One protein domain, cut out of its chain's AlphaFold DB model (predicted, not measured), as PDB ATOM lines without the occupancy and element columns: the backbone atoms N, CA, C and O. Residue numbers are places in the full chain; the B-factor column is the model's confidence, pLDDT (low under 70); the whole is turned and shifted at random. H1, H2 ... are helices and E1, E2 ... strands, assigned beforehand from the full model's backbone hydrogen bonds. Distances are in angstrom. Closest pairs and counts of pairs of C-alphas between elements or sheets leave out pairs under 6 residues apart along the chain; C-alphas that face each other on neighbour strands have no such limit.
ATOM      1  N   ILE A 289     156.115 151.395 190.447       94.81
ATOM      2  CA  ILE A 289     155.078 152.242 191.059       94.81
ATOM      3  C   ILE A 289     154.097 152.780 190.003       94.81
ATOM      4  O   ILE A 289     152.886 152.701 190.210       94.81
ATOM      5  N   LYS A 290     154.590 153.265 188.851       94.56
ATOM      6  CA  LYS A 290     153.757 153.789 187.748       94.56
ATOM      7  C   LYS A 290     152.723 152.806 187.194       94.56
ATOM      8  O   LYS A 290     151.746 153.239 186.590       94.56
ATOM      9  N   ASN A 291     152.916 151.501 187.392       95.56
ATOM     10  CA  ASN A 291     152.030 150.465 186.852       95.56
ATOM     11  C   ASN A 291     150.754 150.271 187.689       95.56
ATOM     12  O   ASN A 291     149.876 149.496 187.306       95.56
ATOM     13  N   PHE A 292     150.652 150.951 188.832       95.31
ATOM     14  CA  PHE A 292     149.534 150.851 189.756       95.31
ATOM     15  C   PHE A 292     148.949 152.238 190.037       95.31
ATOM     16  O   PHE A 292     149.621 153.268 189.970       95.31
ATOM     17  N   ALA A 293     147.666 152.253 190.367       96.06
ATOM     18  CA  ALA A 293     146.925 153.449 190.722       96.06
ATOM     19  C   ALA A 293     146.177 153.239 192.032       96.06
ATOM     20  O   ALA A 293     145.756 152.122 192.326       96.06
ATOM     21  N   MET A 294     145.957 154.311 192.789       95.44
ATOM     22  CA  MET A 294     144.953 154.333 193.850       95.44
ATOM     23  C   MET A 294     143.604 154.762 193.275       95.44
ATOM     24  O   MET A 294     143.553 155.625 192.404       95.44
ATOM     25  N   VAL A 295     142.498 154.193 193.749       96.31
ATOM     26  CA  VAL A 295     141.182 154.451 193.145       96.31
ATOM     27  C   VAL A 295     140.083 154.733 194.160       96.31
ATOM     28  O   VAL A 295     140.078 154.208 195.267       96.31
ATOM     29  N   ARG A 296     139.090 155.525 193.769       97.12
ATOM     30  CA  ARG A 296     137.831 155.691 194.514       97.12
ATOM     31  C   ARG A 296     136.668 155.855 193.549       97.12
ATOM     32  O   ARG A 296     136.875 156.124 192.370       97.12
ATOM     33  N   ILE A 297     135.444 155.694 194.035       97.75
ATOM     34  CA  ILE A 297     134.248 155.897 193.217       97.75
ATOM     35  C   ILE A 297     133.615 157.234 193.586       97.75
ATOM     36  O   ILE A 297     133.246 157.459 194.737       97.75
ATOM     37  N   LEU A 298     133.463 158.111 192.601       97.19
ATOM     38  CA  LEU A 298     132.763 159.379 192.746       97.19
ATOM     39  C   LEU A 298     131.361 159.274 192.156       97.19
ATOM     40  O   LEU A 298     131.167 158.778 191.047       97.19
ATOM     41  N   THR A 299     130.376 159.807 192.870       95.50
ATOM     42  CA  THR A 299     129.075 160.124 192.274       95.50
ATOM     43  C   THR A 299     129.244 161.200 191.204       95.50
ATOM     44  O   THR A 299     130.167 162.014 191.267       95.50
ATOM     45  N   LYS A 300     128.303 161.284 190.260       94.81
ATOM     46  CA  LYS A 300     128.260 162.355 189.252       94.81
ATOM     47  C   LYS A 300     128.467 163.761 189.838       94.81
ATOM     48  O   LYS A 300     129.216 164.552 189.276       94.81
ATOM     49  N   LYS A 301     127.828 164.066 190.977       93.81
ATOM     50  CA  LYS A 301     127.952 165.372 191.648       93.81
ATOM     51  C   LYS A 301     129.372 165.612 192.164       93.81
ATOM     52  O   LYS A 301     129.894 166.698 191.980       93.81
ATOM     53  N   GLN A 302     129.984 164.613 192.799       95.62
ATOM     54  CA  GLN A 302     131.360 164.697 193.300       95.62
ATOM     55  C   GLN A 302     132.377 164.821 192.159       95.62
ATOM     56  O   GLN A 302     133.287 165.641 192.241       95.62
ATOM     57  N   ALA A 303     132.200 164.049 191.086       95.44
ATOM     58  CA  ALA A 303     133.074 164.087 189.918       95.44
ATOM     59  C   ALA A 303     133.081 165.483 189.266       95.44
ATOM     60  O   ALA A 303     134.144 166.019 188.974       95.44
ATOM     61  N   ALA A 304     131.913 166.128 189.160       94.12
ATOM     62  CA  ALA A 304     131.781 167.485 188.626       94.12
ATOM     63  C   ALA A 304     132.453 168.585 189.480       94.12
ATOM     64  O   ALA A 304     132.628 169.696 188.993       94.12
ATOM     65  N   LEU A 305     132.817 168.308 190.741       92.75
ATOM     66  CA  LEU A 305     133.543 169.264 191.596       92.75
ATOM     67  C   LEU A 305     135.050 169.286 191.324       92.75
ATOM     68  O   LEU A 305     135.723 170.222 191.740       92.75
ATOM     69  N   THR A 306     135.588 168.233 190.708       89.38
ATOM     70  CA  THR A 306     137.040 168.022 190.585       89.38
ATOM     71  C   THR A 306     137.500 167.800 189.150       89.38
ATOM     72  O   THR A 306     138.675 168.002 188.864       89.38
ATOM     73  N   HIS A 307     136.589 167.446 188.240       92.19
ATOM     74  CA  HIS A 307     136.896 167.125 186.850       92.19
ATOM     75  C   HIS A 307     135.890 167.744 185.886       92.19
ATOM     76  O   HIS A 307     134.705 167.899 186.197       92.19
ATOM     77  N   VAL A 308     136.350 168.011 184.665       90.31
ATOM     78  CA  VAL A 308     135.474 168.355 183.542       90.31
ATOM     79  C   VAL A 308     134.863 167.067 182.993       90.31
ATOM     80  O   VAL A 308     135.570 166.184 182.511       90.31
ATOM     81  N   LEU A 309     133.539 166.944 183.083       91.38
ATOM     82  CA  LEU A 309     132.831 165.742 182.644       91.38
ATOM     83  C   LEU A 309     132.448 165.837 181.167       91.38
ATOM     84  O   LEU A 309     131.841 166.815 180.734       91.38
ATOM     85  N   SER A 310     132.754 164.781 180.416       81.62
ATOM     86  CA  SER A 310     132.373 164.649 179.008       81.62
ATOM     87  C   SER A 310     131.031 163.929 178.860       81.62
ATOM     88  O   SER A 310     130.728 162.998 179.607       81.62
ATOM     89  N   SER A 311     130.223 164.346 177.887       78.38
ATOM     90  CA  SER A 311     128.949 163.692 177.560       78.38
ATOM     91  C   SER A 311     129.162 162.375 176.789       78.38
ATOM     92  O   SER A 311     130.048 162.320 175.935       78.38
ATOM     93  N   PRO A 312     128.328 161.333 177.002       85.94
ATOM     94  CA  PRO A 312     127.210 161.275 177.944       85.94
ATOM     95  C   PRO A 312     127.672 161.078 179.394       85.94
ATOM     96  O   PRO A 312     128.597 160.323 179.676       85.94
ATOM     97  N   LEU A 313     126.977 161.736 180.324       91.38
ATOM     98  CA  LEU A 313     127.301 161.674 181.748       91.38
ATOM     99  C   LEU A 313     126.899 160.316 182.344       91.38
ATOM    100  O   LEU A 313     125.760 159.884 182.181       91.38
ATOM    101  N   ALA A 314     127.808 159.695 183.094       93.06
ATOM    102  CA  ALA A 314     127.537 158.525 183.925       93.06
ATOM    103  C   ALA A 314     127.045 158.916 185.332       93.06
ATOM    104  O   ALA A 314     127.290 160.030 185.808       93.06
ATOM    105  N   ASP A 315     126.379 157.979 186.013       93.38
ATOM    106  CA  ASP A 315     125.911 158.151 187.399       93.38
ATOM    107  C   ASP A 315     127.063 158.102 188.417       93.38
ATOM    108  O   ASP A 315     127.014 158.757 189.464       93.38
ATOM    109  N   ALA A 316     128.113 157.341 188.094       95.88
ATOM    110  CA  ALA A 316     129.315 157.187 188.896       95.88
ATOM    111  C   ALA A 316     130.563 157.065 188.010       95.88
ATOM    112  O   ALA A 316     130.495 156.612 186.865       95.88
ATOM    113  N   TYR A 317     131.706 157.448 188.568       97.25
ATOM    114  CA  TYR A 317     133.008 157.428 187.910       97.25
ATOM    115  C   TYR A 317     134.026 156.774 188.833       97.25
ATOM    116  O   TYR A 317     134.030 157.035 190.036       97.25
ATOM    117  N   LEU A 318     134.896 155.941 188.272       97.88
ATOM    118  CA  LEU A 318     136.110 155.512 188.941       97.88
ATOM    119  C   LEU A 318     137.134 156.633 188.768       97.88
ATOM    120  O   LEU A 318     137.553 156.919 187.649       97.88
ATOM    121  N   GLU A 319     137.496 157.286 189.863       97.88
ATOM    122  CA  GLU A 319     138.622 158.209 189.872       97.88
ATOM    123  C   GLU A 319     139.899 157.425 190.133       97.88
ATOM    124  O   GLU A 319     139.988 156.672 191.106       97.88
ATOM    125  N   ILE A 320     140.866 157.607 189.240       97.50
ATOM    126  CA  ILE A 320     142.132 156.892 189.206       97.50
ATOM    127  C   ILE A 320     143.235 157.905 189.485       97.50
ATOM    128  O   ILE A 320     143.438 158.827 188.702       97.50
ATOM    129  N   ALA A 321     143.920 157.732 190.610       95.88
ATOM    130  CA  ALA A 321     145.116 158.463 190.996       95.88
ATOM    131  C   ALA A 321     146.350 157.628 190.628       95.88
ATOM    132  O   ALA A 321     146.575 156.574 191.219       95.88
ATOM    133  N   HIS A 322     147.131 158.079 189.653       96.19
ATOM    134  CA  HIS A 322     148.226 157.327 189.039       96.19
ATOM    135  C   HIS A 322     149.472 158.194 188.836       96.19
ATOM    136  O   HIS A 322     149.451 159.399 189.083       96.19
ATOM    137  N   THR A 323     150.557 157.562 188.379       95.56
ATOM    138  CA  THR A 323     151.842 158.218 188.080       95.56
ATOM    139  C   THR A 323     152.266 159.188 189.198       95.56
ATOM    140  O   THR A 323     152.410 160.394 188.964       95.56
ATOM    141  N   PRO A 324     152.395 158.697 190.445       94.62
ATOM    142  CA  PRO A 324     152.813 159.540 191.556       94.62
ATOM    143  C   PRO A 324     154.206 160.092 191.289       94.62
ATOM    144  O   PRO A 324     155.082 159.394 190.781       94.62
ATOM    145  N   ASN A 325     154.414 161.342 191.660       94.00
ATOM    146  CA  ASN A 325     155.704 161.991 191.562       94.00
ATOM    147  C   ASN A 325     155.765 163.128 192.592       94.00
ATOM    148  O   ASN A 325     154.759 163.477 193.207       94.00
ATOM    149  N   VAL A 326     156.953 163.657 192.835       93.19
ATOM    150  CA  VAL A 326     157.231 164.642 193.890       93.19
ATOM    151  C   VAL A 326     157.425 166.059 193.342       93.19
ATOM    152  O   VAL A 326     157.704 166.972 194.120       93.19
ATOM    153  N   SER A 327     157.273 166.264 192.030       91.69
ATOM    154  CA  SER A 327     157.446 167.558 191.351       91.69
ATOM    155  C   SER A 327     156.137 168.197 190.867       91.69
ATOM    156  O   SER A 327     155.941 169.401 191.050       91.69
ATOM    157  N   TYR A 328     155.253 167.431 190.218       89.56
ATOM    158  CA  TYR A 328     154.029 167.933 189.592       89.56
ATOM    159  C   TYR A 328     152.904 166.875 189.473       89.56
ATOM    160  O   TYR A 328     153.102 165.850 188.823       89.56
ATOM    161  N   PRO A 329     151.656 167.150 189.890       87.88
ATOM    162  CA  PRO A 329     151.196 168.379 190.527       87.88
ATOM    163  C   PRO A 329     151.946 168.697 191.821       87.88
ATOM    164  O   PRO A 329     152.472 167.806 192.482       87.88
ATOM    165  N   HIS A 330     152.038 169.983 192.157       83.56
ATOM    166  CA  HIS A 330     152.741 170.389 193.368       83.56
ATOM    167  C   HIS A 330     152.085 169.762 194.611       83.56
ATOM    168  O   HIS A 330     150.853 169.688 194.681       83.56
ATOM    169  N   PRO A 331     152.888 169.326 195.595       77.31
ATOM    170  CA  PRO A 331     152.398 168.681 196.801       77.31
ATOM    171  C   PRO A 331     151.432 169.600 197.543       77.31
ATOM    172  O   PRO A 331     151.671 170.798 197.714       77.31
ATOM    173  N   HIS A 332     150.346 169.018 198.033       75.69
ATOM    174  CA  HIS A 332     149.404 169.720 198.891       75.69
ATOM    175  C   HIS A 332     149.731 169.465 200.361       75.69
ATOM    176  O   HIS A 332     150.009 168.338 200.765       75.69
ATOM    177  N   LEU A 333     149.639 170.518 201.174       75.12
ATOM    178  CA  LEU A 333     149.693 170.407 202.627       75.12
ATOM    179  C   LEU A 333     148.359 169.859 203.141       75.12
ATOM    180  O   LEU A 333     147.314 170.489 202.959       75.12
ATOM    181  N   ARG A 334     148.389 168.697 203.796       70.62
ATOM    182  CA  ARG A 334     147.209 168.106 204.432       70.62
ATOM    183  C   ARG A 334     147.307 168.196 205.951       70.62
ATOM    184  O   ARG A 334     148.365 167.903 206.501       70.62
ATOM    185  N   PRO A 335     146.213 168.549 206.645       64.12
ATOM    186  CA  PRO A 335     146.177 168.482 208.095       64.12
ATOM    187  C   PRO A 335     146.150 167.017 208.541       64.12
ATOM    188  O   PRO A 335     145.197 166.291 208.253       64.12
ATOM    189  N   LEU A 336     147.183 166.592 209.263       58.97
ATOM    190  CA  LEU A 336     147.211 165.343 210.012       58.97
ATOM    191  C   LEU A 336     147.323 165.682 211.500       58.97
ATOM    192  O   LEU A 336     148.336 166.207 211.955       58.97
ATOM    193  N   GLU A 337     146.252 165.406 212.246       62.69
ATOM    194  CA  GLU A 337     146.091 165.769 213.661       62.69
ATOM    195  C   GLU A 337     146.277 167.275 213.926       62.69
ATOM    196  O   GLU A 337     145.301 168.023 213.896       62.69
ATOM    197  N   THR A 338     147.513 167.716 214.175       53.69
ATOM    198  CA  THR A 338     147.886 169.108 214.492       53.69
ATOM    199  C   THR A 338     148.942 169.695 213.550       53.69
ATOM    200  O   THR A 338     149.273 170.873 213.678       53.69
ATOM    201  N   GLN A 339     149.459 168.915 212.595       59.44
ATOM    202  CA  GLN A 339     150.520 169.333 211.677       59.44
ATOM    203  C   GLN A 339     150.048 169.293 210.222       59.44
ATOM    204  O   GLN A 339     149.244 168.449 209.831       59.44
ATOM    205  N   LEU A 340     150.552 170.224 209.411       69.88
ATOM    206  CA  LEU A 340     150.390 170.191 207.962       69.88
ATOM    207  C   LEU A 340     151.531 169.371 207.368       69.88
ATOM    208  O   LEU A 340     152.683 169.792 207.428       69.88
ATOM    209  N   ILE A 341     151.208 168.215 206.801       73.62
ATOM    210  CA  ILE A 341     152.188 167.329 206.174       73.62
ATOM    211  C   ILE A 341     151.999 167.418 204.657       73.62
ATOM    212  O   ILE A 341     150.870 167.258 204.180       73.62
ATOM    213  N   PRO A 342     153.056 167.706 203.880       79.81
ATOM    214  CA  PRO A 342     152.972 167.660 202.432       79.81
ATOM    215  C   PRO A 342     152.820 166.212 201.975       79.81
ATOM    216  O   PRO A 342     153.554 165.328 202.412       79.81
ATOM    217  N   THR A 343     151.859 165.981 201.089       85.69
ATOM    218  CA  THR A 343     151.593 164.666 200.495       85.69
ATOM    219  C   THR A 343     151.862 164.697 199.001       85.69
ATOM    220  O   THR A 343     151.601 165.717 198.354       85.69
ATOM    221  N   ILE A 344     152.311 163.572 198.453       89.94
ATOM    222  CA  ILE A 344     152.422 163.356 197.013       89.94
ATOM    223  C   ILE A 344     151.037 163.527 196.393       89.94
ATOM    224  O   ILE A 344     150.067 162.871 196.787       89.94
ATOM    225  N   GLU A 345     150.949 164.415 195.406       89.94
ATOM    226  CA  GLU A 345     149.736 164.617 194.630       89.94
ATOM    227  C   GLU A 345     149.893 163.891 193.285       89.94
ATOM    228  O   GLU A 345     150.596 164.372 192.402       89.94
ATOM    229  N   PRO A 346     149.286 162.703 193.115       92.50
ATOM    230  CA  PRO A 346     149.366 161.963 191.861       92.50
ATOM    231  C   PRO A 346     148.527 162.624 190.762       92.50
ATOM    232  O   PRO A 346     147.593 163.387 191.029       92.50
ATOM    233  N   MET A 347     148.802 162.250 189.514       94.75
ATOM    234  CA  MET A 347     147.934 162.580 188.386       94.75
ATOM    235  C   MET A 347     146.579 161.890 188.559       94.75
ATOM    236  O   MET A 347     146.493 160.799 189.127       94.75
ATOM    237  N   LYS A 348     145.502 162.535 188.101       95.19
ATOM    238  CA  LYS A 348     144.135 162.036 188.280       95.19
ATOM    239  C   LYS A 348     143.387 161.992 186.963       95.19
ATOM    240  O   LYS A 348     143.418 162.943 186.184       95.19
ATOM    241  N   THR A 349     142.626 160.925 186.780       95.88
ATOM    242  CA  THR A 349     141.742 160.739 185.630       95.88
ATOM    243  C   THR A 349     140.440 160.055 186.039       95.88
ATOM    244  O   THR A 349     140.337 159.482 187.126       95.88
ATOM    245  N   LEU A 350     139.421 160.144 185.183       95.94
ATOM    246  CA  LEU A 350     138.103 159.557 185.411       95.94
ATOM    247  C   LEU A 350     137.764 158.522 184.347       95.94
ATOM    248  O   LEU A 350     137.899 158.769 183.150       95.94
ATOM    249  N   LEU A 351     137.194 157.411 184.803       96.38
ATOM    250  CA  LEU A 351     136.645 156.362 183.958       96.38
ATOM    251  C   LEU A 351     135.156 156.151 184.305       96.38
ATOM    252  O   LEU A 351     134.842 155.782 185.441       96.38
ATOM    253  N   PRO A 352     134.207 156.405 183.381       96.12
ATOM    254  CA  PRO A 352     132.779 156.247 183.658       96.12
ATOM    255  C   PRO A 352     132.402 154.792 183.966       96.12
ATOM    256  O   PRO A 352     132.779 153.858 183.252       96.12
ATOM    257  N   LEU A 353     131.600 154.596 185.016       95.69
ATOM    258  CA  LEU A 353     131.145 153.275 185.449       95.69
ATOM    259  C   LEU A 353     129.774 152.938 184.861       95.69
ATOM    260  O   LEU A 353     128.796 153.664 185.046       95.69
ATOM    261  N   ARG A 354     129.694 151.787 184.188       94.31
ATOM    262  CA  ARG A 354     128.440 151.170 183.742       94.31
ATOM    263  C   ARG A 354     127.891 150.253 184.837       94.31
ATOM    264  O   ARG A 354     128.593 149.891 185.783       94.31
ATOM    265  N   LYS A 355     126.626 149.838 184.697       93.12
ATOM    266  CA  LYS A 355     125.968 148.932 185.660       93.12
ATOM    267  C   LYS A 355     126.723 147.608 185.825       93.12
ATOM    268  O   LYS A 355     126.833 147.116 186.944       93.12
ATOM    269  N   GLU A 356     127.274 147.065 184.740       94.38
ATOM    270  CA  GLU A 356     128.078 145.837 184.769       94.38
ATOM    271  C   GLU A 356     129.368 145.995 185.592       94.38
ATOM    272  O   GLU A 356     129.649 145.147 186.437       94.38
ATOM    273  N   HIS A 357     130.083 147.121 185.466       96.06
ATOM    274  CA  HIS A 357     131.297 147.391 186.252       96.06
ATOM    275  C   HIS A 357     130.974 147.479 187.747       96.06
ATOM    276  O   HIS A 357     131.663 146.890 188.575       96.06
ATOM    277  N   MET A 358     129.883 148.169 188.102       94.25
ATOM    278  CA  MET A 358     129.419 148.254 189.491       94.25
ATOM    279  C   MET A 358     129.059 146.879 190.064       94.25
ATOM    280  O   MET A 358     129.325 146.609 191.238       94.25
ATOM    281  N   HIS A 359     128.477 146.000 189.245       93.62
ATOM    282  CA  HIS A 359     128.184 144.628 189.641       93.62
ATOM    283  C   HIS A 359     129.466 143.816 189.881       93.62
ATOM    284  O   HIS A 359     129.578 143.150 190.910       93.62
ATOM    285  N   LEU A 360     130.462 143.925 188.995       95.31
ATOM    286  CA  LEU A 360     131.766 143.274 189.162       95.31
ATOM    287  C   LEU A 360     132.505 143.774 190.410       95.31
ATOM    288  O   LEU A 360     132.999 142.957 191.188       95.31
ATOM    289  N   ILE A 361     132.514 145.088 190.656       95.12
ATOM    290  CA  ILE A 361     133.105 145.687 191.863       95.12
ATOM    291  C   ILE A 361     132.425 145.140 193.121       95.12
ATOM    292  O   ILE A 361     133.107 144.704 194.048       95.12
ATOM    293  N   ARG A 362     131.085 145.105 193.151       93.44
ATOM    294  CA  ARG A 362     130.324 144.532 194.272       93.44
ATOM    295  C   ARG A 362     130.703 143.073 194.522       93.44
ATOM    296  O   ARG A 362     130.946 142.703 195.667       93.44
ATOM    297  N   ASN A 363     130.777 142.265 193.469       93.25
ATOM    298  CA  ASN A 363     131.069 140.835 193.569       93.25
ATOM    299  C   ASN A 363     132.533 140.531 193.920       93.25
ATOM    300  O   ASN A 363     132.842 139.396 194.259       93.25
ATOM    301  N   ASN A 364     133.426 141.522 193.881       92.19
ATOM    302  CA  ASN A 364     134.841 141.357 194.230       92.19
ATOM    303  C   ASN A 364     135.265 142.196 195.442       92.19
ATOM    304  O   ASN A 364     136.442 142.231 195.803       92.19
ATOM    305  N   LEU A 365     134.308 142.840 196.110       91.88
ATOM    306  CA  LEU A 365     134.580 143.724 197.230       91.88
ATOM    307  C   LEU A 365     135.233 142.973 198.395       91.88
ATOM    308  O   LEU A 365     134.770 141.909 198.813       91.88
ATOM    309  N   THR A 366     136.301 143.558 198.929       90.56
ATOM    310  CA  THR A 366     137.028 143.037 200.090       90.56
ATOM    311  C   THR A 366     137.251 144.153 201.102       90.56
ATOM    312  O   THR A 366     137.598 145.275 200.731       90.56
ATOM    313  N   THR A 367     137.039 143.872 202.383       90.88
ATOM    314  CA  THR A 367     137.237 144.829 203.478       90.88
ATOM    315  C   THR A 367     137.947 144.152 204.641       90.88
ATOM    316  O   THR A 367     137.848 142.939 204.830       90.88
ATOM    317  N   SER A 368     138.585 144.952 205.487       87.88
ATOM    318  CA  SER A 368     138.893 144.554 206.847       87.88
ATOM    319  C   SER A 368     137.612 144.329 207.637       87.88
ATOM    320  O   SER A 368     136.505 144.683 207.209       87.88
ATOM    321  N   ARG A 369     137.778 143.753 208.826       91.06
ATOM    322  CA  ARG A 369     136.694 143.640 209.794       91.06
ATOM    323  C   ARG A 369     136.163 145.028 210.149       91.06
ATOM    324  O   ARG A 369     136.932 145.984 210.280       91.06
ATOM    325  N   PHE A 370     134.857 145.105 210.340       94.06
ATOM    326  CA  PHE A 370     134.155 146.265 210.867       94.06
ATOM    327  C   PHE A 370     133.057 145.804 211.818       94.06
ATOM    328  O   PHE A 370     132.573 144.674 211.722       94.06
ATOM    329  N   THR A 371     132.675 146.670 212.746       95.06
ATOM    330  CA  THR A 371     131.663 146.361 213.757       95.06
ATOM    331  C   THR A 371     130.451 147.247 213.538       95.06
ATOM    332  O   THR A 371     130.592 148.461 213.425       95.06
ATOM    333  N   VAL A 372     129.270 146.642 213.486       95.69
ATOM    334  CA  VAL A 372     127.990 147.349 213.488       95.69
ATOM    335  C   VAL A 372     127.472 147.409 214.917       95.69
ATOM    336  O   VAL A 372     127.421 146.374 215.584       95.69
ATOM    337  N   ILE A 373     127.134 148.618 215.371       95.00
ATOM    338  CA  ILE A 373     126.518 148.896 216.672       95.00
ATOM    339  C   ILE A 373     125.454 149.979 216.468       95.00
ATOM    340  O   ILE A 373     125.755 151.034 215.900       95.00
ATOM    341  N   ASP A 374     124.225 149.719 216.910       93.69
ATOM    342  CA  ASP A 374     123.094 150.658 216.857       93.69
ATOM    343  C   ASP A 374     122.828 151.231 215.450       93.69
ATOM    344  O   ASP A 374     122.498 152.407 215.276       93.69
ATOM    345  N   GLY A 375     123.007 150.405 214.413       93.69
ATOM    346  CA  GLY A 375     122.796 150.803 213.016       93.69
ATOM    347  C   GLY A 375     123.905 151.674 212.413       93.69
ATOM    348  O   GLY A 375     123.695 152.288 211.366       93.69
ATOM    349  N   TYR A 376     125.082 151.732 213.037       95.12
ATOM    350  CA  TYR A 376     126.274 152.397 212.505       95.12
ATOM    351  C   TYR A 376     127.441 151.417 212.425       95.12
ATOM    352  O   TYR A 376     127.673 150.637 213.346       95.12
ATOM    353  N   ALA A 377     128.188 151.465 211.325       95.38
ATOM    354  CA  ALA A 377     129.373 150.655 211.103       95.38
ATOM    355  C   ALA A 377     130.650 151.446 211.416       95.38
ATOM    356  O   ALA A 377     130.870 152.549 210.910       95.38
ATOM    357  N   TYR A 378     131.516 150.835 212.216       94.19
ATOM    358  CA  TYR A 378     132.773 151.387 212.704       94.19
ATOM    359  C   TYR A 378     133.939 150.496 212.281       94.19
ATOM    360  O   TYR A 378     133.801 149.271 212.200       94.19
ATOM    361  N   LYS A 379     135.120 151.092 212.082       91.62
ATOM    362  CA  LYS A 379     136.369 150.334 211.937       91.62
ATOM    363  C   LYS A 379     136.533 149.391 213.131       91.62
ATOM    364  O   LYS A 379     136.367 149.810 214.276       91.62
ATOM    365  N   TYR A 380     136.872 148.131 212.872       89.88
ATOM    366  CA  TYR A 380     137.120 147.172 213.944       89.88
ATOM    367  C   TYR A 380     138.282 147.628 214.838       89.88
ATOM    368  O   TYR A 380     139.334 148.046 214.346       89.88
ATOM    369  N   GLN A 381     138.100 147.490 216.149       83.81
ATOM    370  CA  GLN A 381     139.129 147.709 217.158       83.81
ATOM    371  C   GLN A 381     139.161 146.514 218.122       83.81
ATOM    372  O   GLN A 381     138.119 145.913 218.388       83.81
ATOM    373  N   PRO A 382     140.344 146.143 218.644       74.12
ATOM    374  CA  PRO A 382     140.459 145.085 219.648       74.12
ATOM    375  C   PRO A 382     139.893 145.510 221.013       74.12
ATOM    376  O   PRO A 382     139.578 144.662 221.842       74.12
ATOM    377  N   THR A 383     139.772 146.817 221.246       81.94
ATOM    378  CA  THR A 383     139.142 147.428 222.418       81.94
ATOM    379  C   THR A 383     137.679 147.779 222.135       81.94
ATOM    380  O   THR A 383     137.303 147.911 220.967       81.94
ATOM    381  N   PRO A 384     136.841 147.967 223.174       85.75
ATOM    382  CA  PRO A 384     135.480 148.464 222.998       85.75
ATOM    383  C   PRO A 384     135.460 149.762 222.183       85.75
ATOM    384  O   PRO A 384     136.220 150.690 222.460       85.75
ATOM    385  N   ILE A 385     134.597 149.809 221.170       86.56
ATOM    386  CA  ILE A 385     134.467 150.961 220.277       86.56
ATOM    387  C   ILE A 385     133.674 152.048 220.997       86.56
ATOM    388  O   ILE A 385     132.591 151.788 221.522       86.56
ATOM    389  N   ASN A 386     134.187 153.279 220.996       85.94
ATOM    390  CA  ASN A 386     133.413 154.430 221.443       85.94
ATOM    391  C   ASN A 386     132.312 154.733 220.412       85.94
ATOM    392  O   ASN A 386     132.609 155.097 219.278       85.94
ATOM    393  N   THR A 387     131.048 154.600 220.808       88.31
ATOM    394  CA  THR A 387     129.873 154.827 219.946       88.31
ATOM    395  C   THR A 387     129.254 156.217 220.123       88.31
ATOM    396  O   THR A 387     128.134 156.470 219.678       88.31
ATOM    397  N   SER A 388     129.967 157.141 220.770       88.69
ATOM    398  CA  SER A 388     129.491 158.489 221.090       88.69
ATOM    399  C   SER A 388     130.359 159.592 220.472       88.69
ATOM    400  O   SER A 388     131.474 159.356 219.999       88.69
ATOM    401  N   GLY A 389     129.827 160.818 220.455       88.56
ATOM    402  CA  GLY A 389     130.545 162.015 220.010       88.56
ATOM    403  C   GLY A 389     131.096 161.907 218.584       88.56
ATOM    404  O   GLY A 389     130.394 161.500 217.656       88.56
ATOM    405  N   ILE A 390     132.370 162.273 218.424       82.12
ATOM    406  CA  ILE A 390     133.075 162.327 217.134       82.12
ATOM    407  C   ILE A 390     133.082 160.966 216.425       82.12
ATOM    408  O   ILE A 390     132.880 160.904 215.214       82.12
ATOM    409  N   ALA A 391     133.251 159.868 217.165       83.62
ATOM    410  CA  ALA A 391     133.303 158.535 216.575       83.62
ATOM    411  C   ALA A 391     131.999 158.175 215.844       83.62
ATOM    412  O   ALA A 391     132.048 157.631 214.744       83.62
ATOM    413  N   LYS A 392     130.837 158.546 216.403       87.06
ATOM    414  CA  LYS A 392     129.530 158.342 215.760       87.06
ATOM    415  C   LYS A 392     129.336 159.232 214.532       87.06
ATOM    416  O   LYS A 392     128.767 158.778 213.545       87.06
ATOM    417  N   ILE A 393     129.831 160.473 214.568       85.06
ATOM    418  CA  ILE A 393     129.757 161.416 213.434       85.06
ATOM    419  C   ILE A 393     130.485 160.864 212.205       85.06
ATOM    420  O   ILE A 393     130.018 161.035 211.080       85.06
ATOM    421  N   PHE A 394     131.618 160.197 212.424       85.06
ATOM    422  CA  PHE A 394     132.392 159.573 211.357       85.06
ATOM    423  C   PHE A 394     131.987 158.121 211.082       85.06
ATOM    424  O   PHE A 394     132.559 157.514 210.188       85.06
ATOM    425  N   ALA A 395     131.026 157.532 211.788       91.31
ATOM    426  CA  ALA A 395     130.602 156.162 211.519       91.31
ATOM    427  C   ALA A 395     129.772 156.071 210.230       91.31
ATOM    428  O   ALA A 395     129.046 157.000 209.879       91.31
ATOM    429  N   LEU A 396     129.853 154.940 209.524       94.25
ATOM    430  CA  LEU A 396     129.091 154.720 208.294       94.25
ATOM    431  C   LEU A 396     127.662 154.267 208.646       94.25
ATOM    432  O   LEU A 396     127.513 153.205 209.253       94.25
ATOM    433  N   PRO A 397     126.601 155.008 208.275       93.12
ATOM    434  CA  PRO A 397     125.233 154.590 208.569       93.12
ATOM    435  C   PRO A 397     124.884 153.262 207.884       93.12
ATOM    436  O   PRO A 397     125.002 153.113 206.668       93.12
ATOM    437  N   MET A 398     124.421 152.296 208.672       92.19
ATOM    438  CA  MET A 398     124.012 150.961 208.235       92.19
ATOM    439  C   MET A 398     122.721 150.542 208.961       92.19
ATOM    440  O   MET A 398     122.736 149.620 209.783       92.19
ATOM    441  N   PRO A 399     121.588 151.217 208.685       89.56
ATOM    442  CA  PRO A 399     120.326 150.906 209.343       89.56
ATOM    443  C   PRO A 399     119.886 149.478 209.012       89.56
ATOM    444  O   PRO A 399     120.124 148.975 207.912       89.56
ATOM    445  N   ASN A 400     119.200 148.836 209.959       90.06
ATOM    446  CA  ASN A 400     118.654 147.479 209.825       90.06
ATOM    447  C   ASN A 400     119.704 146.361 209.668       90.06
ATOM    448  O   ASN A 400     119.338 145.218 209.389       90.06
ATOM    449  N   ILE A 401     120.997 146.652 209.851       93.06
ATOM    450  CA  ILE A 401     122.017 145.615 210.011       93.06
ATOM    451  C   ILE A 401     122.078 145.226 211.496       93.06
ATOM    452  O   ILE A 401     122.240 146.117 212.328       93.06
ATOM    453  N   PRO A 402     121.959 143.932 211.852       94.69
ATOM    454  CA  PRO A 402     122.123 143.497 213.235       94.69
ATOM    455  C   PRO A 402     123.516 143.817 213.777       94.69
ATOM    456  O   PRO A 402     124.501 143.764 213.038       94.69
ATOM    457  N   ASP A 403     123.604 144.052 215.081       95.56
ATOM    458  CA  ASP A 403     124.883 144.279 215.741       95.56
ATOM    459  C   ASP A 403     125.810 143.061 215.624       95.56
ATOM    460  O   ASP A 403     125.410 141.889 215.725       95.56
ATOM    461  N   GLY A 404     127.092 143.344 215.412       94.69
ATOM    462  CA  GLY A 404     128.112 142.315 215.275       94.69
ATOM    463  C   GLY A 404     129.330 142.755 214.481       94.69
ATOM    464  O   GLY A 404     129.401 143.863 213.955       94.69
ATOM    465  N   CYS A 405     130.306 141.855 214.388       94.69
ATOM    466  CA  CYS A 405     131.500 142.044 213.574       94.69
ATOM    467  C   CYS A 405     131.318 141.356 212.218       94.69
ATOM    468  O   CYS A 405     130.920 140.189 212.156       94.69
ATOM    469  N   TYR A 406     131.653 142.060 211.144       95.50
ATOM    470  CA  TYR A 406     131.472 141.611 209.769       95.50
ATOM    471  C   TYR A 406     132.713 141.900 208.921       95.50
ATOM    472  O   TYR A 406     133.530 142.751 209.266       95.50
ATOM    473  N   GLU A 407     132.858 141.190 207.805       93.44
ATOM    474  CA  GLU A 407     133.842 141.493 206.759       93.44
ATOM    475  C   GLU A 407     133.320 141.057 205.382       93.44
ATOM    476  O   GLU A 407     132.575 140.076 205.274       93.44
ATOM    477  N   PHE A 408     133.736 141.766 204.331       93.12
ATOM    478  CA  PHE A 408     133.565 141.337 202.942       93.12
ATOM    479  C   PHE A 408     134.859 140.687 202.454       93.12
ATOM    480  O   PHE A 408     135.946 141.210 202.700       93.12
ATOM    481  N   SER A 409     134.774 139.581 201.716       91.00
ATOM    482  CA  SER A 409     135.915 139.129 200.910       91.00
ATOM    483  C   SER A 409     135.444 138.503 199.613       91.00
ATOM    484  O   SER A 409     134.710 137.517 199.655       91.00
ATOM    485  N   LYS A 410     135.939 139.029 198.490       89.94
ATOM    486  CA  LYS A 410     135.513 138.638 197.139       89.94
ATOM    487  C   LYS A 410     133.981 138.643 197.010       89.94
ATOM    488  O   LYS A 410     133.377 137.644 196.640       89.94
ATOM    489  N   GLY A 411     133.356 139.743 197.443       91.38
ATOM    490  CA  GLY A 411     131.907 139.990 197.373       91.38
ATOM    491  C   GLY A 411     131.049 139.245 198.399       91.38
ATOM    492  O   GLY A 411     129.961 139.707 198.744       91.38
ATOM    493  N   ASP A 412     131.538 138.132 198.941       93.62
ATOM    494  CA  ASP A 412     130.853 137.391 199.992       93.62
ATOM    495  C   ASP A 412     130.957 138.104 201.349       93.62
ATOM    496  O   ASP A 412     132.015 138.614 201.728       93.62
ATOM    497  N   VAL A 413     129.868 138.068 202.122       95.44
ATOM    498  CA  VAL A 413     129.789 138.675 203.460       95.44
ATOM    499  C   VAL A 413     129.885 137.611 204.535       95.44
ATOM    500  O   VAL A 413     129.247 136.559 204.449       95.44
ATOM    501  N   PHE A 414     130.641 137.903 205.586       95.06
ATOM    502  CA  PHE A 414     130.838 136.984 206.693       95.06
ATOM    503  C   PHE A 414     130.612 137.679 208.025       95.06
ATOM    504  O   PHE A 414     131.003 138.829 208.204       95.06
ATOM    505  N   LYS A 415     130.005 136.953 208.964       95.62
ATOM    506  CA  LYS A 415     129.937 137.337 210.374       95.62
ATOM    507  C   LYS A 415     131.111 136.709 211.114       95.62
ATOM    508  O   LYS A 415     131.383 135.521 210.938       95.62
ATOM    509  N   ILE A 416     131.781 137.508 211.934       91.94
ATOM    510  CA  ILE A 416     132.896 137.082 212.774       91.94
ATOM    511  C   ILE A 416     132.375 136.851 214.189       91.94
ATOM    512  O   ILE A 416     131.832 137.762 214.816       91.94
ATOM    513  N   SER A 417     132.514 135.625 214.683       88.75
ATOM    514  CA  SER A 417     132.164 135.254 216.054       88.75
ATOM    515  C   SER A 417     133.405 135.178 216.953       88.75
ATOM    516  O   SER A 417     134.535 135.453 216.536       88.75
ATOM    517  N   ILE A 418     133.184 134.855 218.229       81.06
ATOM    518  CA  ILE A 418     134.229 134.734 219.255       81.06
ATOM    519  C   ILE A 418     135.332 133.783 218.772       81.06
ATOM    520  O   ILE A 418     135.040 132.741 218.201       81.06
ATOM    521  N   GLY A 419     136.601 134.140 218.986       74.81
ATOM    522  CA  GLY A 419     137.748 133.364 218.490       74.81
ATOM    523  C   GLY A 419     138.105 133.627 217.022       74.81
ATOM    524  O   GLY A 419     139.053 133.039 216.506       74.81
ATOM    525  N   GLY A 420     137.389 134.530 216.341       77.56
ATOM    526  CA  GLY A 420     137.669 134.900 214.953       77.56
ATOM    527  C   GLY A 420     137.073 133.944 213.921       77.56
ATOM    528  O   GLY A 420     137.435 134.032 212.749       77.56
ATOM    529  N   PHE A 421     136.165 133.050 214.331       81.88
ATOM    530  CA  PHE A 421     135.473 132.163 213.399       81.88
ATOM    531  C   PHE A 421     134.602 132.968 212.444       81.88
ATOM    532  O   PHE A 421     133.855 133.865 212.838       81.88
ATOM    533  N   ARG A 422     134.707 132.620 211.168       88.19
ATOM    534  CA  ARG A 422     134.090 133.342 210.069       88.19
ATOM    535  C   ARG A 422     132.966 132.499 209.477       88.19
ATOM    536  O   ARG A 422     133.217 131.445 208.900       88.19
ATOM    537  N   THR A 423     131.735 132.991 209.573       92.50
ATOM    538  CA  THR A 423     130.547 132.310 209.038       92.50
ATOM    539  C   THR A 423     129.989 133.091 207.861       92.50
ATOM    540  O   THR A 423     129.607 134.253 208.013       92.50
ATOM    541  N   LYS A 424     129.931 132.457 206.684       95.56
ATOM    542  CA  LYS A 424     129.355 133.068 205.478       95.56
ATOM    543  C   LYS A 424     127.871 133.346 205.695       95.56
ATOM    544  O   LYS A 424     127.120 132.446 206.077       95.56
ATOM    545  N   LEU A 425     127.448 134.580 205.442       95.25
ATOM    546  CA  LEU A 425     126.046 134.970 205.516       95.25
ATOM    547  C   LEU A 425     125.320 134.530 204.247       95.25
ATOM    548  O   LEU A 425     125.796 134.741 203.132       95.25
ATOM    549  N   LYS A 426     124.154 133.909 204.427       92.88
ATOM    550  CA  LYS A 426     123.267 133.522 203.328       92.88
ATOM    551  C   LYS A 426     122.265 134.637 203.044       92.88
ATOM    552  O   LYS A 426     121.979 135.462 203.910       92.88
ATOM    553  N   GLN A 427     121.731 134.650 201.830       86.69
ATOM    554  CA  GLN A 427     120.583 135.490 201.503       86.69
ATOM    555  C   GLN A 427     119.299 134.892 202.122       86.69
ATOM    556  O   GLN A 427     119.201 133.665 202.198       86.69
ATOM    557  N   PRO A 428     118.318 135.718 202.535       88.81
ATOM    558  CA  PRO A 428     118.358 137.179 202.568       88.81
ATOM    559  C   PRO A 428     119.015 137.685 203.863       88.81
ATOM    560  O   PRO A 428     118.558 137.403 204.965       88.81
ATOM    561  N   HIS A 429     120.080 138.474 203.731       92.62
ATOM    562  CA  HIS A 429     120.653 139.239 204.841       92.62
ATOM    563  C   HIS A 429     120.851 140.677 204.354       92.62
ATOM    564  O   HIS A 429     121.311 140.839 203.227       92.62
ATOM    565  N   PRO A 430     120.589 141.733 205.139       92.81
ATOM    566  CA  PRO A 430     120.607 143.090 204.587       92.81
ATOM    567  C   PRO A 430     121.983 143.509 204.018       92.81
ATOM    568  O   PRO A 430     122.054 144.122 202.957       92.81
ATOM    569  N   LEU A 431     123.092 143.045 204.616       92.94
ATOM    570  CA  LEU A 431     124.450 143.212 204.050       92.94
ATOM    571  C   LEU A 431     124.682 142.506 202.698       92.94
ATOM    572  O   LEU A 431     125.604 142.874 201.979       92.94
ATOM    573  N   THR A 432     123.884 141.500 202.329       91.19
ATOM    574  CA  THR A 432     123.971 140.868 200.998       91.19
ATOM    575  C   THR A 432     123.129 141.607 199.952       91.19
ATOM    576  O   THR A 432     123.259 141.335 198.759       91.19
ATOM    577  N   GLN A 433     122.327 142.593 200.371       89.75
ATOM    578  CA  GLN A 433     121.368 143.342 199.552       89.75
ATOM    579  C   GLN A 433     121.656 144.854 199.513       89.75
ATOM    580  O   GLN A 433     120.755 145.652 199.274       89.75
ATOM    581  N   LEU A 434     122.915 145.260 199.711       89.69
ATOM    582  CA  LEU A 434     123.304 146.673 199.697       89.69
ATOM    583  C   LEU A 434     122.926 147.382 198.383       89.69
ATOM    584  O   LEU A 434     123.060 146.827 197.285       89.69
ATOM    585  N   SER A 435     122.480 148.630 198.517       90.88
ATOM    586  CA  SER A 435     122.224 149.556 197.407       90.88
ATOM    587  C   SER A 435     123.523 150.023 196.738       90.88
ATOM    588  O   SER A 435     124.606 149.910 197.313       90.88
ATOM    589  N   HIS A 436     123.436 150.609 195.536       90.12
ATOM    590  CA  HIS A 436     124.614 151.155 194.845       90.12
ATOM    591  C   HIS A 436     125.351 152.217 195.673       90.12
ATOM    592  O   HIS A 436     126.574 152.170 195.738       90.12
ATOM    593  N   SER A 437     124.632 153.120 196.350       91.31
ATOM    594  CA  SER A 437     125.259 154.140 197.207       91.31
ATOM    595  C   SER A 437     126.045 153.508 198.353       91.31
ATOM    596  O   SER A 437     127.186 153.880 198.590       91.31
ATOM    597  N   GLN A 438     125.478 152.495 199.015       92.38
ATOM    598  CA  GLN A 438     126.165 151.793 200.102       92.38
ATOM    599  C   GLN A 438     127.400 151.034 199.608       92.38
ATOM    600  O   GLN A 438     128.392 150.962 200.326       92.38
ATOM    601  N   ILE A 439     127.367 150.481 198.389       93.25
ATOM    602  CA  ILE A 439     128.549 149.860 197.774       93.25
ATOM    603  C   ILE A 439     129.630 150.904 197.481       93.25
ATOM    604  O   ILE A 439     130.801 150.623 197.725       93.25
ATOM    605  N   ILE A 440     129.261 152.098 197.006       95.44
ATOM    606  CA  ILE A 440     130.205 153.205 196.782       95.44
ATOM    607  C   ILE A 440     130.859 153.623 198.100       95.44
ATOM    608  O   ILE A 440     132.084 153.677 198.173       95.44
ATOM    609  N   ASP A 441     130.072 153.852 199.152       94.44
ATOM    610  CA  ASP A 441     130.605 154.234 200.463       94.44
ATOM    611  C   ASP A 441     131.524 153.146 201.030       94.44
ATOM    612  O   ASP A 441     132.627 153.432 201.492       94.44
ATOM    613  N   LEU A 442     131.123 151.877 200.919       94.56
ATOM    614  CA  LEU A 442     131.913 150.735 201.377       94.56
ATOM    615  C   LEU A 442     133.210 150.545 200.572       94.56
ATOM    616  O   LEU A 442     134.250 150.188 201.134       94.56
ATOM    617  N   PHE A 443     133.176 150.797 199.261       95.69
ATOM    618  CA  PHE A 443     134.373 150.822 198.424       95.69
ATOM    619  C   PHE A 443     135.309 151.948 198.872       95.69
ATOM    620  O   PHE A 443     136.494 151.701 199.112       95.69
ATOM    621  N   ASN A 444     134.761 153.148 199.065       96.06
ATOM    622  CA  ASN A 444     135.501 154.348 199.440       96.06
ATOM    623  C   ASN A 444     136.021 154.328 200.875       96.06
ATOM    624  O   ASN A 444     137.013 154.986 201.133       96.06
ATOM    625  N   CYS A 445     135.462 153.526 201.784       93.62
ATOM    626  CA  CYS A 445     136.084 153.248 203.083       93.62
ATOM    627  C   CYS A 445     137.477 152.592 202.967       93.62
ATOM    628  O   CYS A 445     138.189 152.462 203.966       93.62
ATOM    629  N   GLY A 446     137.871 152.136 201.775       91.88
ATOM    630  CA  GLY A 446     139.128 151.434 201.555       91.88
ATOM    631  C   GLY A 446     139.151 150.049 202.187       91.88
ATOM    632  O   GLY A 446     138.190 149.607 202.823       91.88
ATOM    633  N   ILE A 447     140.264 149.337 202.006       88.88
ATOM    634  CA  ILE A 447     140.411 148.016 202.624       88.88
ATOM    635  C   ILE A 447     140.355 148.129 204.150       88.88
ATOM    636  O   ILE A 447     139.696 147.318 204.782       88.88
ATOM    637  N   SER A 448     140.955 149.163 204.741       86.44
ATOM    638  CA  SER A 448     141.046 149.351 206.196       86.44
ATOM    639  C   SER A 448     139.741 149.778 206.889       86.44
ATOM    640  O   SER A 448     139.769 150.047 208.092       86.44
ATOM    641  N   PHE A 449     138.637 149.891 206.141       91.88
ATOM    642  CA  PHE A 449     137.327 150.344 206.612       91.88
ATOM    643  C   PHE A 449     137.397 151.680 207.379       91.88
ATOM    644  O   PHE A 449     137.015 151.773 208.543       91.88
ATOM    645  N   HIS A 450     137.938 152.725 206.752       90.44
ATOM    646  CA  HIS A 450     138.063 154.051 207.354       90.44
ATOM    647  C   HIS A 450     137.227 155.082 206.593       90.44
ATOM    648  O   HIS A 450     137.461 155.371 205.425       90.44
ATOM    649  N   THR A 451     136.260 155.683 207.274       90.50
ATOM    650  CA  THR A 451     135.264 156.587 206.676       90.50
ATOM    651  C   THR A 451     135.806 157.963 206.300       90.50
ATOM    652  O   THR A 451     135.192 158.642 205.484       90.50
ATOM    653  N   VAL A 452     136.973 158.362 206.824       87.38
ATOM    654  CA  VAL A 452     137.687 159.591 206.399       87.38
ATOM    655  C   VAL A 452     137.925 159.653 204.886       87.38
ATOM    656  O   VAL A 452     138.032 160.738 204.323       87.38
ATOM    657  N   TYR A 453     137.985 158.494 204.227       90.88
ATOM    658  CA  TYR A 453     138.192 158.386 202.790       90.88
ATOM    659  C   TYR A 453     136.914 158.615 201.970       90.88
ATOM    660  O   TYR A 453     137.008 158.797 200.759       90.88
ATOM    661  N   ILE A 454     135.720 158.624 202.588       92.31
ATOM    662  CA  ILE A 454     134.459 158.905 201.887       92.31
ATOM    663  C   ILE A 454     134.421 160.403 201.537       92.31
ATOM    664  O   ILE A 454     134.277 161.248 202.429       92.31
ATOM    665  N   PRO A 455     134.519 160.778 200.249       90.81
ATOM    666  CA  PRO A 455     134.754 162.168 199.893       90.81
ATOM    667  C   PRO A 455     133.444 162.958 199.836       90.81
ATOM    668  O   PRO A 455     132.701 162.864 198.864       90.81
ATOM    669  N   LYS A 456     133.155 163.822 200.816       85.50
ATOM    670  CA  LYS A 456     132.109 164.856 200.625       85.50
ATOM    671  C   LYS A 456     132.559 165.899 199.600       85.50
ATOM    672  O   LYS A 456     131.816 166.211 198.673       85.50
ATOM    673  N   ASN A 457     133.791 166.382 199.759       85.62
ATOM    674  CA  ASN A 457     134.518 167.150 198.756       85.62
ATOM    675  C   ASN A 457     135.766 166.348 198.334       85.62
ATOM    676  O   ASN A 457     136.709 166.251 199.124       85.62
ATOM    677  N   PRO A 458     135.787 165.766 197.122       88.19
ATOM    678  CA  PRO A 458     136.897 164.934 196.662       88.19
ATOM    679  C   PRO A 458     138.233 165.676 196.536       88.19
ATOM    680  O   PRO A 458     139.277 165.029 196.582       88.19
ATOM    681  N   GLN A 459     138.223 167.007 196.426       83.44
ATOM    682  CA  GLN A 459     139.434 167.816 196.284       83.44
ATOM    683  C   GLN A 459     140.376 167.692 197.492       83.44
ATOM    684  O   GLN A 459     141.586 167.623 197.320       83.44
ATOM    685  N   TYR A 460     139.818 167.624 198.703       80.19
ATOM    686  CA  TYR A 460     140.587 167.617 199.957       80.19
ATOM    687  C   TYR A 460     140.555 166.267 200.677       80.19
ATOM    688  O   TYR A 460     141.212 166.084 201.699       80.19
ATOM    689  N   ALA A 461     139.757 165.323 200.177       84.06
ATOM    690  CA  ALA A 461     139.616 164.016 200.794       84.06
ATOM    691  C   ALA A 461     140.793 163.104 200.410       84.06
ATOM    692  O   ALA A 461     141.116 163.008 199.218       84.06
ATOM    693  N   PRO A 462     141.392 162.390 201.380       86.31
ATOM    694  CA  PRO A 462     142.446 161.431 201.091       86.31
ATOM    695  C   PRO A 462     141.922 160.280 200.224       86.31
ATOM    696  O   PRO A 462     140.731 159.955 200.234       86.31
ATOM    697  N   PHE A 463     142.820 159.655 199.467       90.06
ATOM    698  CA  PHE A 463     142.486 158.461 198.699       90.06
ATOM    699  C   PHE A 463     142.478 157.232 199.609       90.06
ATOM    700  O   PHE A 463     143.363 157.099 200.454       90.06
ATOM    701  N   PRO A 464     141.503 156.326 199.448       91.38
ATOM    702  CA  PRO A 464     141.525 155.062 200.156       91.38
ATOM    703  C   PRO A 464     142.610 154.141 199.599       91.38
ATOM    704  O   PRO A 464     142.934 154.186 198.413       91.38
ATOM    705  N   ASN A 465     143.056 153.199 200.432       88.31
ATOM    706  CA  ASN A 465     143.877 152.063 200.009       88.31
ATOM    707  C   ASN A 465     143.010 151.097 199.182       88.31
ATOM    708  O   ASN A 465     142.513 150.081 199.673       88.31
ATOM    709  N   ARG A 466     142.740 151.477 197.938       92.56
ATOM    710  CA  ARG A 466     142.088 150.716 196.869       92.56
ATOM    711  C   ARG A 466     142.939 150.924 195.642       92.56
ATOM    712  O   ARG A 466     143.396 152.038 195.420       92.56
ATOM    713  N   TYR A 467     143.118 149.883 194.850       93.44
ATOM    714  CA  TYR A 467     144.084 149.913 193.768       93.44
ATOM    715  C   TYR A 467     143.496 149.442 192.448       93.44
ATOM    716  O   TYR A 467     142.516 148.692 192.418       93.44
ATOM    717  N   ALA A 468     144.132 149.882 191.371       95.62
ATOM    718  CA  ALA A 468     143.922 149.388 190.025       95.62
ATOM    719  C   ALA A 468     145.262 149.222 189.304       95.62
ATOM    720  O   ALA A 468     146.229 149.910 189.628       95.62
ATOM    721  N   PHE A 469     145.321 148.302 188.347       96.38
ATOM    722  CA  PHE A 469     146.498 148.062 187.510       96.38
ATOM    723  C   PHE A 469     146.085 147.408 186.194       96.38
ATOM    724  O   PHE A 469     145.047 146.748 186.119       96.38
ATOM    725  N   PHE A 470     146.901 147.575 185.158       96.94
ATOM    726  CA  PHE A 470     146.710 146.865 183.899       96.94
ATOM    727  C   PHE A 470     147.393 145.505 183.924       96.94
ATOM    728  O   PHE A 470     148.491 145.372 184.456       96.94
ATOM    729  N   ASN A 471     146.751 144.502 183.333       94.62
ATOM    730  CA  ASN A 471     147.360 143.207 183.065       94.62
ATOM    731  C   ASN A 471     146.764 142.634 181.775       94.62
ATOM    732  O   ASN A 471     145.562 142.349 181.711       94.62
ATOM    733  N   GLN A 472     147.618 142.474 180.760       93.19
ATOM    734  CA  GLN A 472     147.236 141.995 179.429       93.19
ATOM    735  C   GLN A 472     146.089 142.829 178.829       93.19
ATOM    736  O   GLN A 472     145.080 142.283 178.395       93.19
ATOM    737  N   GLY A 473     146.201 144.160 178.887       95.50
ATOM    738  CA  GLY A 473     145.206 145.095 178.348       95.50
ATOM    739  C   GLY A 473     143.925 145.261 179.177       95.50
ATOM    740  O   GLY A 473     143.193 146.227 178.972       95.50
ATOM    741  N   ASN A 474     143.661 144.384 180.150       97.31
ATOM    742  CA  ASN A 474     142.520 144.512 181.056       97.31
ATOM    743  C   ASN A 474     142.877 145.433 182.229       97.31
ATOM    744  O   ASN A 474     143.963 145.314 182.801       97.31
ATOM    745  N   LEU A 475     141.947 146.295 182.643       98.00
ATOM    746  CA  LEU A 475     142.087 147.107 183.850       98.00
ATOM    747  C   LEU A 475     141.474 146.369 185.044       98.00
ATOM    748  O   LEU A 475     140.251 146.224 185.178       98.00
ATOM    749  N   PHE A 476     142.352 145.925 185.934       96.44
ATOM    750  CA  PHE A 476     141.982 145.314 187.196       96.44
ATOM    751  C   PHE A 476     141.637 146.396 188.212       96.44
ATOM    752  O   PHE A 476     142.339 147.396 188.325       96.44
ATOM    753  N   VAL A 477     140.567 146.181 188.976       95.06
ATOM    754  CA  VAL A 477     140.240 146.971 190.168       95.06
ATOM    755  C   VAL A 477     140.193 146.002 191.337       95.06
ATOM    756  O   VAL A 477     139.386 145.069 191.351       95.06
ATOM    757  N   MET A 478     141.071 146.212 192.317       90.25
ATOM    758  CA  MET A 478     141.471 145.173 193.268       90.25
ATOM    759  C   MET A 478     142.008 143.938 192.515       90.25
ATOM    760  O   MET A 478     142.853 144.080 191.637       90.25
ATOM    761  N   ASP A 479     141.502 142.739 192.807       85.69
ATOM    762  CA  ASP A 479     141.982 141.477 192.227       85.69
ATOM    763  C   ASP A 479     141.075 140.959 191.091       85.69
ATOM    764  O   ASP A 479     141.001 139.751 190.850       85.69
ATOM    765  N   SER A 480     140.317 141.847 190.433       91.62
ATOM    766  CA  SER A 480     139.320 141.476 189.420       91.62
ATOM    767  C   SER A 480     139.423 142.327 188.151       91.62
ATOM    768  O   SER A 480     139.524 143.550 188.278       91.62
ATOM    769  N   PRO A 481     139.347 141.725 186.946       95.38
ATOM    770  CA  PRO A 481     139.324 142.455 185.680       95.38
ATOM    771  C   PRO A 481     137.955 143.123 185.492       95.38
ATOM    772  O   PRO A 481     137.040 142.552 184.901       95.38
ATOM    773  N   VAL A 482     137.786 144.322 186.053       97.31
ATOM    774  CA  VAL A 482     136.508 145.053 186.006       97.31
ATOM    775  C   VAL A 482     136.246 145.637 184.621       97.31
ATOM    776  O   VAL A 482     135.088 145.707 184.214       97.31
ATOM    777  N   PHE A 483     137.303 146.015 183.901       97.81
ATOM    778  CA  PHE A 483     137.215 146.427 182.507       97.81
ATOM    779  C   PHE A 483     138.118 145.522 181.683       97.81
ATOM    780  O   PHE A 483     139.334 145.493 181.885       97.81
ATOM    781  N   ILE A 484     137.512 144.771 180.774       97.19
ATOM    782  CA  ILE A 484     138.249 143.921 179.845       97.19
ATOM    783  C   ILE A 484     138.751 144.737 178.653       97.19
ATOM    784  O   ILE A 484     138.219 145.808 178.371       97.19
ATOM    785  N   ASP A 485     139.756 144.230 177.946       95.81
ATOM    786  CA  ASP A 485     140.356 144.887 176.779       95.81
ATOM    787  C   ASP A 485     139.322 145.355 175.734       95.81
ATOM    788  O   ASP A 485     139.416 146.450 175.194       95.81
ATOM    789  N   SER A 486     138.281 144.570 175.504       96.06
ATOM    790  CA  SER A 486     137.210 144.808 174.538       96.06
ATOM    791  C   SER A 486     136.123 145.760 175.052       96.06
ATOM    792  O   SER A 486     135.177 146.064 174.322       96.06
ATOM    793  N   ASP A 487     136.244 146.264 176.283       96.69
ATOM    794  CA  ASP A 487     135.297 147.201 176.877       96.69
ATOM    795  C   ASP A 487     135.324 148.568 176.156       96.69
ATOM    796  O   ASP A 487     136.357 149.249 176.143       96.69
ATOM    797  N   PRO A 488     134.192 149.046 175.600       94.75
ATOM    798  CA  PRO A 488     134.154 150.322 174.886       94.75
ATOM    799  C   PRO A 488     134.499 151.542 175.751       94.75
ATOM    800  O   PRO A 488     135.038 152.525 175.236       94.75
ATOM    801  N   SER A 489     134.174 151.519 177.048       94.19
ATOM    802  CA  SER A 489     134.546 152.584 177.984       94.19
ATOM    803  C   SER A 489     136.052 152.595 178.224       94.19
ATOM    804  O   SER A 489     136.633 153.678 178.277       94.19
ATOM    805  N   LEU A 490     136.686 151.421 178.321       96.88
ATOM    806  CA  LEU A 490     138.138 151.320 178.478       96.88
ATOM    807  C   LEU A 490     138.874 151.790 177.220       96.88
ATOM    808  O   LEU A 490     139.815 152.570 177.321       96.88
ATOM    809  N   GLN A 491     138.409 151.398 176.033       96.81
ATOM    810  CA  GLN A 491     139.014 151.833 174.769       96.81
ATOM    811  C   GLN A 491     138.962 153.356 174.596       96.81
ATOM    812  O   GLN A 491     139.968 153.988 174.276       96.81
ATOM    813  N   LYS A 492     137.810 153.978 174.884       95.38
ATOM    814  CA  LYS A 492     137.679 155.445 174.873       95.38
ATOM    815  C   LYS A 492     138.577 156.116 175.907       95.38
ATOM    816  O   LYS A 492     139.162 157.153 175.616       95.38
ATOM    817  N   PHE A 493     138.685 155.529 177.095       95.94
ATOM    818  CA  PHE A 493     139.571 156.016 178.142       95.94
ATOM    819  C   PHE A 493     141.036 155.998 177.700       95.94
ATOM    820  O   PHE A 493     141.695 157.023 177.796       95.94
ATOM    821  N   ILE A 494     141.521 154.889 177.133       97.31
ATOM    822  CA  ILE A 494     142.904 154.771 176.644       97.31
ATOM    823  C   ILE A 494     143.202 155.822 175.565       97.31
ATOM    824  O   ILE A 494     144.268 156.436 175.587       97.31
ATOM    825  N   LEU A 495     142.272 156.051 174.630       96.69
ATOM    826  CA  LEU A 495     142.424 157.092 173.608       96.69
ATOM    827  C   LEU A 495     142.514 158.492 174.233       96.69
ATOM    828  O   LEU A 495     143.415 159.252 173.887       96.69
ATOM    829  N   ALA A 496     141.632 158.803 175.186       95.44
ATOM    830  CA  ALA A 496     141.640 160.083 175.887       95.44
ATOM    831  C   ALA A 496     142.909 160.282 176.734       95.44
ATOM    832  O   ALA A 496     143.443 161.385 176.789       95.44
ATOM    833  N   GLU A 497     143.423 159.231 177.379       97.06
ATOM    834  CA  GLU A 497     144.679 159.290 178.134       97.06
ATOM    835  C   GLU A 497     145.870 159.615 177.229       97.06
ATOM    836  O   GLU A 497     146.662 160.500 177.554       97.06
ATOM    837  N   LYS A 498     145.961 158.965 176.061       97.12
ATOM    838  CA  LYS A 498     146.997 159.260 175.059       97.12
ATOM    839  C   LYS A 498     146.901 160.694 174.536       97.12
ATOM    840  O   LYS A 498     147.922 161.348 174.359       97.12
ATOM    841  N   GLU A 499     145.688 161.194 174.311       96.75
ATOM    842  CA  GLU A 499     145.474 162.578 173.878       96.75
ATOM    843  C   GLU A 499     145.918 163.590 174.948       96.75
ATOM    844  O   GLU A 499     146.627 164.543 174.625       96.75
ATOM    845  N   LYS A 500     145.584 163.358 176.226       95.56
ATOM    846  CA  LYS A 500     146.049 164.202 177.343       95.56
ATOM    847  C   LYS A 500     147.572 164.217 177.463       95.56
ATOM    848  O   LYS A 500     148.157 165.277 177.665       95.56
ATOM    849  N   GLU A 501     148.217 163.058 177.338       96.81
ATOM    850  CA  GLU A 501     149.681 162.956 177.371       96.81
ATOM    851  C   GLU A 501     150.318 163.714 176.196       96.81
ATOM    852  O   GLU A 501     151.287 164.454 176.391       96.81
ATOM    853  N   LEU A 502     149.735 163.616 174.995       96.62
ATOM    854  CA  LEU A 502     150.188 164.350 173.814       96.62
ATOM    855  C   LEU A 502     150.057 165.872 173.986       96.62
ATOM    856  O   LEU A 502     150.972 166.602 173.613       96.62
ATOM    857  N   GLN A 503     148.953 166.340 174.576       96.06
ATOM    858  CA  GLN A 503     148.672 167.764 174.811       96.06
ATOM    859  C   GLN A 503     149.434 168.360 176.011       96.06
ATOM    860  O   GLN A 503     149.389 169.574 176.220       96.06
ATOM    861  N   SER A 504     150.121 167.538 176.808       96.06
ATOM    862  CA  SER A 504     150.874 168.001 177.976       96.06
ATOM    863  C   SER A 504     152.165 168.743 177.612       96.06
ATOM    864  O   SER A 504     152.805 168.472 176.589       96.06
TER     865      SER A 504
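Overview. This is residues 289 to 504 of the 622 residues of the protein "Signal peptidase I" of Chlamydia muridarum (UniProt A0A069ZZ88). Two lobes stand side by side: a six-stranded sheet curled like part of a barrel, and a smaller, strongly twisted five-stranded sheet, with H2 bridging them. On the larger lobe H4 packs on E1 and H5 on edge strand E5, while the hairpin E3 E4 reaches away from both sheets. The 216 printed residues have five named helices and thirteen named strands, in the order E1 H1 E2 E3 E4 E5 H2 E6 E7 H3 E8 E9 E10 H4 E11 E12 E13 H5. Both sheets, E5 E2 E1 E11 E12 E13 and E7 E6 E8 E9 E10, are antiparallel, and the class is mixed. The whole is compact, with a radius of gyration of the C-alphas of 18.2 A and spans of 56 by 44 by 30 A.

Along the chain. E1, residues 292 to 299, begins at C-alpha (149.534, 150.851, 189.756) and is 22.6 A long. H1 is 300 to 303, E2 316 to 322, 18.9 A, E3 332 to 336, E4 339 to 343, and E5 347 to 352, 17.1 A. H2 is 355 to 364, 14.5 A, E6 370 to 373, E7 376 to 379, H3 389 to 393, E8 404 to 409, 16.7 A, E9 412 to 416, and E10 422 to 424. H4 is 436 to 444, E11 467 to 471, E12 474 to 477, and E13 480 to 483. H5, 488 to 503, 22.7 A, ends at C-alpha (148.672, 167.764, 174.811).

Arrangement. In the larger sheet N 296 of E1 is 3.0 A from O 319 of E2, and N 293 is 2.8 A from O 468 of E11, within hydrogen-bond range. E11 E12 E13 and E8 E9 E10 are meanders, each strand the antiparallel neighbour of the one before; N 414 and O 407 are 2.9 A apart across E9 and E8. H2 and H5 are on the same face of the larger sheet, two layers, at heights of 7.5 A and 8.5 A. The closest C-alphas of H2 and E13 are His 357 and Val 482, 5.7 A; those of H5 and E5 are Leu 351 and Phe 493, 6.5 A. H4 is over E1, with Asn 444 and Arg 296 closest, 5.6 A between C-alphas. H1 is only just over E2, with 3 C-alphas. H2 is also on the smaller sheet, which H3 only grazes with residues 391 to 393. In the hairpin E3 E4, N 334 and O 341 are 2.9 A apart. Every O i to N i+4 pair is within range in H2, H3, H4 and H5; H1 is too short for one.

Size, cuts and confidence. The C-alphas farthest apart, of Ile 418 and Gln 503, are 57.2 A apart. The printed part has no cut. The links H1 to E2, E10 to H4 and H4 to E11 are long. Residues 335 to 340 have pLDDT under 70.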